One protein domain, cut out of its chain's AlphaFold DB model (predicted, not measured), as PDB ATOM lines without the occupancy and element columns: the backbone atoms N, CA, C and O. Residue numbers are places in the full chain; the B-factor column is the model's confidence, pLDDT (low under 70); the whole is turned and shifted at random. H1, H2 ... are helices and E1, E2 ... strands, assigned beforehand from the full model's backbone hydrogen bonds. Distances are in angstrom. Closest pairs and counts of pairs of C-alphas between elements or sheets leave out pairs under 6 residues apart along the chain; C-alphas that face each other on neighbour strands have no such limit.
ATOM      1  N   GLU A   7     -22.533  23.337  -2.860       92.44
ATOM      2  CA  GLU A   7     -21.498  22.367  -3.216       92.44
ATOM      3  C   GLU A   7     -20.085  22.927  -3.002       92.44
ATOM      4  O   GLU A   7     -19.258  22.253  -2.392       92.44
ATOM      5  N   LEU A   8     -19.815  24.173  -3.415       91.88
ATOM      6  CA  LEU A   8     -18.506  24.808  -3.230       91.88
ATOM      7  C   LEU A   8     -18.205  25.070  -1.751       91.88
ATOM      8  O   LEU A   8     -17.092  24.826  -1.278       91.88
ATOM      9  N   GLN A   9     -19.212  25.520  -1.002       92.75
ATOM     10  CA  GLN A   9     -19.100  25.704   0.443       92.75
ATOM     11  C   GLN A   9     -18.807  24.370   1.143       92.75
ATOM     12  O   GLN A   9     -17.903  24.281   1.972       92.75
ATOM     13  N   LYS A  10     -19.525  23.301   0.779       93.62
ATOM     14  CA  LYS A  10     -19.295  21.953   1.315       93.62
ATOM     15  C   LYS A  10     -17.910  21.422   0.941       93.62
ATOM     16  O   LYS A  10     -17.215  20.897   1.807       93.62
ATOM     17  N   ASN A  11     -17.491  21.598  -0.309       93.69
ATOM     18  CA  ASN A  11     -16.161  21.214  -0.769       93.69
ATOM     19  C   ASN A  11     -15.074  21.923   0.052       93.69
ATOM     20  O   ASN A  11     -14.172  21.274   0.571       93.69
ATOM     21  N   THR A  12     -15.220  23.231   0.268       93.19
ATOM     22  CA  THR A  12     -14.308  24.020   1.108       93.19
ATOM     23  C   THR A  12     -14.219  23.452   2.524       93.19
ATOM     24  O   THR A  12     -13.118  23.181   2.993       93.19
ATOM     25  N   ARG A  13     -15.355  23.192   3.186       92.44
ATOM     26  CA  ARG A  13     -15.376  22.649   4.558       92.44
ATOM     27  C   ARG A  13     -14.608  21.331   4.696       92.44
ATOM     28  O   ARG A  13     -13.971  21.103   5.719       92.44
ATOM     29  N   HIS A  14     -14.672  20.463   3.687       92.38
ATOM     30  CA  HIS A  14     -14.052  19.135   3.739       92.38
ATOM     31  C   HIS A  14     -12.618  19.086   3.209       92.38
ATOM     32  O   HIS A  14     -11.873  18.182   3.587       92.38
ATOM     33  N   HIS A  15     -12.238  20.017   2.334       92.31
ATOM     34  CA  HIS A  15     -10.987  19.937   1.583       92.31
ATOM     35  C   HIS A  15     -10.031  21.104   1.821       92.31
ATOM     36  O   HIS A  15      -8.923  21.066   1.293       92.31
ATOM     37  N   VAL A  16     -10.398  22.125   2.604       92.31
ATOM     38  CA  VAL A  16      -9.462  23.204   2.941       92.31
ATOM     39  C   VAL A  16      -8.344  22.691   3.854       92.31
ATOM     40  O   VAL A  16      -8.580  21.956   4.814       92.31
ATOM     41  N   PHE A  17      -7.105  23.072   3.547       90.56
ATOM     42  CA  PHE A  17      -5.912  22.668   4.289       90.56
ATOM     43  C   PHE A  17      -4.947  23.853   4.452       90.56
ATOM     44  O   PHE A  17      -4.959  24.758   3.618       90.56
ATOM     45  N   PRO A  18      -4.094  23.876   5.497       90.31
ATOM     46  CA  PRO A  18      -3.068  24.909   5.667       90.31
ATOM     47  C   PRO A  18      -2.182  25.053   4.423       90.31
ATOM     48  O   PRO A  18      -1.529  24.097   4.014       90.31
ATOM     49  N   GLY A  19      -2.151  26.247   3.833       87.50
ATOM     50  CA  GLY A  19      -1.470  26.542   2.571       87.50
ATOM     51  C   GLY A  19      -2.390  26.588   1.346       87.50
ATOM     52  O   GLY A  19      -1.931  26.974   0.274       87.50
ATOM     53  N   ALA A  20      -3.669  26.223   1.478       90.81
ATOM     54  CA  ALA A  20      -4.637  26.351   0.395       90.81
ATOM     55  C   ALA A  20      -4.916  27.822   0.065       90.81
ATOM     56  O   ALA A  20      -4.964  28.672   0.957       90.81
ATOM     57  N   ILE A  21      -5.136  28.109  -1.218       91.31
ATOM     58  CA  ILE A  21      -5.606  29.418  -1.664       91.31
ATOM     59  C   ILE A  21      -7.121  29.467  -1.479       91.31
ATOM     60  O   ILE A  21      -7.846  28.552  -1.876       91.31
ATOM     61  N   VAL A  22      -7.579  30.538  -0.850       92.81
ATOM     62  CA  VAL A  22      -8.989  30.833  -0.622       92.81
ATOM     63  C   VAL A  22      -9.315  32.221  -1.156       92.81
ATOM     64  O   VAL A  22      -8.442  33.091  -1.228       92.81
ATOM     65  N   LYS A  23     -10.577  32.426  -1.521       92.44
ATOM     66  CA  LYS A  23     -11.101  33.693  -2.028       92.44
ATOM     67  C   LYS A  23     -12.409  34.078  -1.354       92.44
ATOM     68  O   LYS A  23     -13.208  33.207  -1.003       92.44
ATOM     69  N   ASP A  24     -12.635  35.381  -1.218       91.75
ATOM     70  CA  ASP A  24     -13.932  35.942  -0.838       91.75
ATOM     71  C   ASP A  24     -14.777  36.328  -2.072       91.75
ATOM     72  O   ASP A  24     -14.353  36.214  -3.226       91.75
ATOM     73  N   GLU A  25     -15.994  36.823  -1.840       89.19
ATOM     74  CA  GLU A  25     -16.909  37.262  -2.910       89.19
ATOM     75  C   GLU A  25     -16.421  38.494  -3.687       89.19
ATOM     76  O   GLU A  25     -16.907  38.767  -4.788       89.19
ATOM     77  N   ASN A  26     -15.484  39.254  -3.125       87.69
ATOM     78  CA  ASN A  26     -14.909  40.445  -3.740       87.69
ATOM     79  C   ASN A  26     -13.641  40.125  -4.540       87.69
ATOM     80  O   ASN A  26     -13.008  41.047  -5.046       87.69
ATOM     81  N   HIS A  27     -13.303  38.839  -4.703       84.19
ATOM     82  CA  HIS A  27     -12.061  38.376  -5.325       84.19
ATOM     83  C   HIS A  27     -10.809  38.837  -4.563       84.19
ATOM     84  O   HIS A  27      -9.753  39.053  -5.159       84.19
ATOM     85  N   ASN A  28     -10.909  38.974  -3.240       88.00
ATOM     86  CA  ASN A  28      -9.742  39.031  -2.375       88.00
ATOM     87  C   ASN A  28      -9.216  37.611  -2.195       88.00
ATOM     88  O   ASN A  28      -9.956  36.721  -1.781       88.00
ATOM     89  N   TYR A  29      -7.936  37.416  -2.490       89.56
ATOM     90  CA  TYR A  29      -7.275  36.123  -2.380       89.56
ATOM     91  C   TYR A  29      -6.382  36.084  -1.151       89.56
ATOM     92  O   TYR A  29      -5.710  37.062  -0.815       89.56
ATOM     93  N   GLY A  30      -6.326  34.922  -0.516       90.88
ATOM     94  CA  GLY A  30      -5.444  34.702   0.609       90.88
ATOM     95  C   GLY A  30      -5.050  33.247   0.782       90.88
ATOM     96  O   GLY A  30      -5.616  32.343   0.170       90.88
ATOM     97  N   VAL A  31      -4.054  33.025   1.628       91.94
ATOM     98  CA  VAL A  31      -3.608  31.690   2.020       91.94
ATOM     99  C   VAL A  31      -4.274  31.323   3.334       91.94
ATOM    100  O   VAL A  31      -4.090  32.009   4.342       91.94
ATOM    101  N   PHE A  32      -5.013  30.220   3.328       93.25
ATOM    102  CA  PHE A  32      -5.588  29.629   4.526       93.25
ATOM    103  C   PHE A  32      -4.484  29.080   5.431       93.25
ATOM    104  O   PHE A  32      -3.633  28.298   5.006       93.25
ATOM    105  N   MET A  33      -4.533  29.420   6.713       92.50
ATOM    106  CA  MET A  33      -3.702  28.842   7.760       92.50
ATOM    107  C   MET A  33      -4.561  28.468   8.963       92.50
ATOM    108  O   MET A  33      -5.438  29.224   9.373       92.50
ATOM    109  N   LEU A  34      -4.271  27.316   9.565       91.56
ATOM    110  CA  LEU A  34      -4.882  26.914  10.826       91.56
ATOM    111  C   LEU A  34      -3.905  27.213  11.967       91.56
ATOM    112  O   LEU A  34      -2.814  26.642  12.026       91.56
ATOM    113  N   MET A  35      -4.285  28.125  12.856       89.00
ATOM    114  CA  MET A  35      -3.522  28.513  14.042       89.00
ATOM    115  C   MET A  35      -4.249  28.075  15.319       89.00
ATOM    116  O   MET A  35      -5.396  27.639  15.284       89.00
ATOM    117  N   LYS A  36      -3.589  28.208  16.478       85.56
ATOM    118  CA  LYS A  36      -4.205  27.893  17.782       85.56
ATOM    119  C   LYS A  36      -5.489  28.685  18.053       85.56
ATOM    120  O   LYS A  36      -6.343  28.200  18.782       85.56
ATOM    121  N   GLU A  37      -5.591  29.886  17.492       81.56
ATOM    122  CA  GLU A  37      -6.712  30.812  17.685       81.56
ATOM    123  C   GLU A  37      -7.853  30.600  16.675       81.56
ATOM    124  O   GLU A  37      -8.897  31.230  16.807       81.56
ATOM    125  N   GLY A  38      -7.677  29.705  15.695       91.31
ATOM    126  CA  GLY A  38      -8.668  29.415  14.661       91.31
ATOM    127  C   GLY A  38      -8.084  29.475  13.251       91.31
ATOM    128  O   GLY A  38      -6.929  29.117  13.007       91.31
ATOM    129  N   VAL A  39      -8.901  29.914  12.305       94.00
ATOM    130  CA  VAL A  39      -8.540  30.089  10.901       94.00
ATOM    131  C   VAL A  39      -7.987  31.492  10.685       94.00
ATOM    132  O   VAL A  39      -8.601  32.485  11.064       94.00
ATOM    133  N   VAL A  40      -6.837  31.583  10.027       94.31
ATOM    134  CA  VAL A  40      -6.191  32.840   9.646       94.31
ATOM    135  C   VAL A  40      -5.984  32.837   8.143       94.31
ATOM    136  O   VAL A  40      -5.455  31.875   7.592       94.31
ATOM    137  N   ILE A  41      -6.356  33.926   7.481       93.00
ATOM    138  CA  ILE A  41      -6.110  34.124   6.057       93.00
ATOM    139  C   ILE A  41      -5.045  35.199   5.901       93.00
ATOM    140  O   ILE A  41      -5.220  36.337   6.348       93.00
ATOM    141  N   LYS A  42      -3.927  34.830   5.281       91.44
ATOM    142  CA  LYS A  42      -2.844  35.760   4.946       91.44
ATOM    143  C   LYS A  42      -3.013  36.316   3.545       91.44
ATOM    144  O   LYS A  42      -3.416  35.571   2.656       91.44
ATOM    145  N   ALA A  43      -2.667  37.584   3.344       87.31
ATOM    146  CA  ALA A  43      -2.628  38.174   2.013       87.31
ATOM    147  C   ALA A  43      -1.682  37.389   1.096       87.31
ATOM    148  O   ALA A  43      -0.663  36.849   1.534       87.31
ATOM    149  N   ILE A  44      -2.025  37.339  -0.187       82.56
ATOM    150  CA  ILE A  44      -1.124  36.865  -1.234       82.56
ATOM    151  C   ILE A  44      -0.486  38.082  -1.891       82.56
ATOM    152  O   ILE A  44      -1.187  38.954  -2.408       82.56
ATOM    153  N   LYS A  45       0.848  38.107  -1.938       67.62
ATOM    154  CA  LYS A  45       1.568  39.161  -2.648       67.62
ATOM    155  C   LYS A  45       1.248  39.067  -4.136       67.62
ATOM    156  O   LYS A  45       1.517  38.041  -4.755       67.62
ATOM    157  N   GLY A  46       0.733  40.148  -4.719       57.62
ATOM    158  CA  GLY A  46       0.415  40.276  -6.149       57.62
ATOM    159  C   GLY A  46       1.641  40.297  -7.073       57.62
ATOM    160  O   GLY A  46       1.788  41.192  -7.897       57.62
ATOM    161  N   SER A  47       2.566  39.351  -6.923       48.62
ATOM    162  CA  SER A  47       3.615  39.073  -7.902       48.62
ATOM    163  C   SER A  47       3.211  37.819  -8.667       48.62
ATOM    164  O   SER A  47       2.798  36.850  -8.043       48.62
ATOM    165  N   ASN A  48       3.311  37.849 -10.001       48.84
ATOM    166  CA  ASN A  48       3.027  36.763 -10.958       48.84
ATOM    167  C   ASN A  48       3.899  35.499 -10.747       48.84
ATOM    168  O   ASN A  48       4.531  34.988 -11.671       48.84
ATOM    169  N   SER A  49       4.010  35.011  -9.521       45.66
ATOM    170  CA  SER A  49       4.957  34.001  -9.089       45.66
ATOM    171  C   SER A  49       4.170  32.911  -8.384       45.66
ATOM    172  O   SER A  49       3.851  33.020  -7.206       45.66
ATOM    173  N   SER A  50       3.837  31.860  -9.128       46.69
ATOM    174  CA  SER A  50       3.419  30.600  -8.524       46.69
ATOM    175  C   SER A  50       4.653  29.873  -7.975       46.69
ATOM    176  O   SER A  50       5.626  29.722  -8.719       46.69
ATOM    177  N   PRO A  51       4.624  29.377  -6.725       55.19
ATOM    178  CA  PRO A  51       3.529  29.487  -5.761       55.19
ATOM    179  C   PRO A  51       3.519  30.843  -5.034       55.19
ATOM    180  O   PRO A  51       4.557  31.337  -4.596       55.19
ATOM    181  N   ALA A  52       2.321  31.410  -4.888       56.06
ATOM    182  CA  ALA A  52       2.069  32.613  -4.108       56.06
ATOM    183  C   ALA A  52       2.502  32.397  -2.650       56.06
ATOM    184  O   ALA A  52       1.932  31.569  -1.940       56.06
ATOM    185  N   ALA A  53       3.528  33.122  -2.204       62.97
ATOM    186  CA  ALA A  53       3.949  33.083  -0.810       62.97
ATOM    187  C   ALA A  53       2.962  33.894   0.055       62.97
ATOM    188  O   ALA A  53       2.604  35.007  -0.343       62.97
ATOM    189  N   PRO A  54       2.533  33.373   1.223       65.00
ATOM    190  CA  PRO A  54       1.733  34.146   2.165       65.00
ATOM    191  C   PRO A  54       2.542  35.348   2.658       65.00
ATOM    192  O   PRO A  54       3.701  35.201   3.053       65.00
ATOM    193  N   GLU A  55       1.940  36.532   2.649       69.88
ATOM    194  CA  GLU A  55       2.527  37.702   3.299       69.88
ATOM    195  C   GLU A  55       2.334  37.630   4.819       69.88
ATOM    196  O   GLU A  55       1.516  36.872   5.346       69.88
ATOM    197  N   GLU A  56       3.100  38.438   5.553       72.75
ATOM    198  CA  GLU A  56       2.916  38.556   7.003       72.75
ATOM    199  C   GLU A  56       1.551  39.172   7.355       72.75
ATOM    200  O   GLU A  56       1.021  38.912   8.439       72.75
ATOM    201  N   GLU A  57       0.946  39.921   6.427       85.25
ATOM    202  CA  GLU A  57      -0.345  40.576   6.606       85.25
ATOM    203  C   GLU A  57      -1.490  39.562   6.719       85.25
ATOM    204  O   GLU A  57      -1.745  38.750   5.827       85.25
ATOM    205  N   THR A  58      -2.199  39.617   7.844       89.75
ATOM    206  CA  THR A  58      -3.464  38.908   8.035       89.75
ATOM    207  C   THR A  58      -4.601  39.759   7.488       89.75
ATOM    208  O   THR A  58      -4.799  40.877   7.956       89.75
ATOM    209  N   ILE A  59      -5.381  39.203   6.564       90.62
ATOM    210  CA  ILE A  59      -6.532  39.883   5.950       90.62
ATOM    211  C   ILE A  59      -7.874  39.393   6.494       90.62
ATOM    212  O   ILE A  59      -8.867  40.109   6.397       90.62
ATOM    213  N   ALA A  60      -7.913  38.204   7.102       92.00
ATOM    214  CA  ALA A  60      -9.091  37.720   7.811       92.00
ATOM    215  C   ALA A  60      -8.728  36.725   8.922       92.00
ATOM    216  O   ALA A  60      -7.722  36.015   8.839       92.00
ATOM    217  N   VAL A  61      -9.563  36.673   9.961       94.06
ATOM    218  CA  VAL A  61      -9.461  35.730  11.082       94.06
ATOM    219  C   VAL A  61     -10.858  35.222  11.416       94.06
ATOM    220  O   VAL A  61     -11.790  36.019  11.516       94.06
ATOM    221  N   PHE A  62     -10.988  33.915  11.616       95.00
ATOM    222  CA  PHE A  62     -12.234  33.249  11.992       95.00
ATOM    223  C   PHE A  62     -11.966  32.242  13.109       95.00
ATOM    224  O   PHE A  62     -10.892  31.645  13.159       95.00
ATOM    225  N   GLY A  63     -12.937  32.006  13.990       93.75
ATOM    226  CA  GLY A  63     -12.797  30.994  15.043       93.75
ATOM    227  C   GLY A  63     -12.840  29.561  14.503       93.75
ATOM    228  O   GLY A  63     -12.325  28.639  15.135       93.75
ATOM    229  N   SER A  64     -13.413  29.358  13.314       93.44
ATOM    230  CA  SER A  64     -13.616  28.041  12.709       93.44
ATOM    231  C   SER A  64     -13.698  28.091  11.180       93.44
ATOM    232  O   SER A  64     -13.867  29.150  10.575       93.44
ATOM    233  N   ILE A  65     -13.592  26.917  10.544       92.75
ATOM    234  CA  ILE A  65     -13.807  26.765   9.094       92.75
ATOM    235  C   ILE A  65     -15.261  27.092   8.729       92.75
ATOM    236  O   ILE A  65     -15.501  27.681   7.680       92.75
ATOM    237  N   ASP A  66     -16.227  26.759   9.588       92.88
ATOM    238  CA  ASP A  66     -17.631  27.106   9.351       92.88
ATOM    239  C   ASP A  66     -17.852  28.619   9.346       92.88
ATOM    240  O   ASP A  66     -18.449  29.126   8.404       92.88
ATOM    241  N   GLU A  67     -17.284  29.355  10.304       94.06
ATOM    242  CA  GLU A  67     -17.350  30.824  10.301       94.06
ATOM    243  C   GLU A  67     -16.666  31.444   9.078       94.06
ATOM    244  O   GLU A  67     -17.163  32.424   8.529       94.06
ATOM    245  N   MET A  68     -15.550  30.866   8.622       94.31
ATOM    246  CA  MET A  68     -14.885  31.285   7.386       94.31
ATOM    247  C   MET A  68     -15.818  31.126   6.175       94.31
ATOM    248  O   MET A  68     -15.975  32.054   5.380       94.31
ATOM    249  N   VAL A  69     -16.456  29.962   6.035       93.12
ATOM    250  CA  VAL A  69     -17.367  29.675   4.917       93.12
ATOM    251  C   VAL A  69     -18.643  30.515   5.003       93.12
ATOM    252  O   VAL A  69     -19.117  31.005   3.978       93.12
ATOM    253  N   ASP A  70     -19.164  30.751   6.206       92.44
ATOM    254  CA  ASP A  70     -20.313  31.632   6.445       92.44
ATOM    255  C   ASP A  70     -19.988  33.101   6.131       92.44
ATOM    256  O   ASP A  70     -20.853  33.843   5.660       92.44
ATOM    257  N   ALA A  71     -18.724  33.505   6.305       92.12
ATOM    258  CA  ALA A  71     -18.175  34.777   5.835       92.12
ATOM    259  C   ALA A  71     -17.831  34.782   4.331       92.12
ATOM    260  O   ALA A  71     -17.167  35.700   3.848       92.12
ATOM    261  N   SER A  72     -18.287  33.771   3.587       93.69
ATOM    262  CA  SER A  72     -18.114  33.613   2.144       93.69
ATOM    263  C   SER A  72     -16.675  33.418   1.658       93.69
ATOM    264  O   SER A  72     -16.392  33.668   0.482       93.69
ATOM    265  N   TRP A  73     -15.775  32.943   2.514       94.25
ATOM    266  CA  TRP A  73     -14.446  32.511   2.090       94.25
ATOM    267  C   TRP A  73     -14.478  31.042   1.668       94.25
ATOM    268  O   TRP A  73     -14.842  30.157   2.447       94.25
ATOM    269  N   VAL A  74     -14.094  30.778   0.423       94.44
ATOM    270  CA  VAL A  74     -14.113  29.442  -0.190       94.44
ATOM    271  C   VAL A  74     -12.771  29.110  -0.823       94.44
ATOM    272  O   VAL A  74     -11.974  30.007  -1.090       94.44
ATOM    273  N   LEU A  75     -12.513  27.825  -1.063       92.88
ATOM    274  CA  LEU A  75     -11.381  27.399  -1.890       92.88
ATOM    275  C   LEU A  75     -11.465  28.047  -3.281       92.88
ATOM    276  O   LEU A  75     -12.557  28.132  -3.855       92.88
ATOM    277  N   ASP A  76     -10.322  28.516  -3.792       84.75
ATOM    278  CA  ASP A  76     -10.227  29.047  -5.158       84.75
ATOM    279  C   ASP A  76     -10.369  27.962  -6.230       84.75
ATOM    280  O   ASP A  76      -9.726  26.894  -6.097       84.75
TER     281      ASP A  76
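This is residues 7 to 76 of the 76 residues of an uncharacterized protein of Treponema parvum (UniProt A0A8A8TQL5). A strongly twisted sheet of four strands has helix H2 over part of it, and helix H1 packs beside H2, off the sheet. The sheet E1 E2 E3 E4 is a meander, each strand the antiparallel neighbour of the one before. The printed part has 70 residues, in order H1 E1 E2 E3 E4 H2, class mixed, compact, radius of gyration of the C-alphas 11.2 A, spans 30 by 27 by 20 A.

H1, residues 7 to 15, begins at C-alpha 7 (-21.498, 22.367, -3.216). E1 is residues 21 to 23, E2 29 to 35, E3 38 to 44, 19.1 A long. E4, residues 54 to 62, bends by 89 degrees at residue 57. H2, residues 65 to 70, ends at C-alpha 70 (-20.313, 31.632, 6.445).

Within hydrogen-bond range are N 22 and O 30 of hairpin E1 and E2, 2.9 A, N 33 and O 40 of hairpin E2 and E3, 2.8 A, and N 41 and O 60 of hairpin E3 and E4, 2.8 A. H2 is on the sheet, height 9.2 A, only just over E3 alone: 2 of its 6 C-alphas fall on E4. H1 touches H2, closest C-alphas Gln 9 and Val 69, 6.2 A, at a shallow tilt of 16 degrees, opposite ways. In H1 and H2 every O i to N i+4 pair is within hydrogen-bond range.

The farthest C-alphas, Glu 7 and Glu 56, are 31.0 A apart. The printed part has no cut and no long link; residues 45 to 55 are under pLDDT 70.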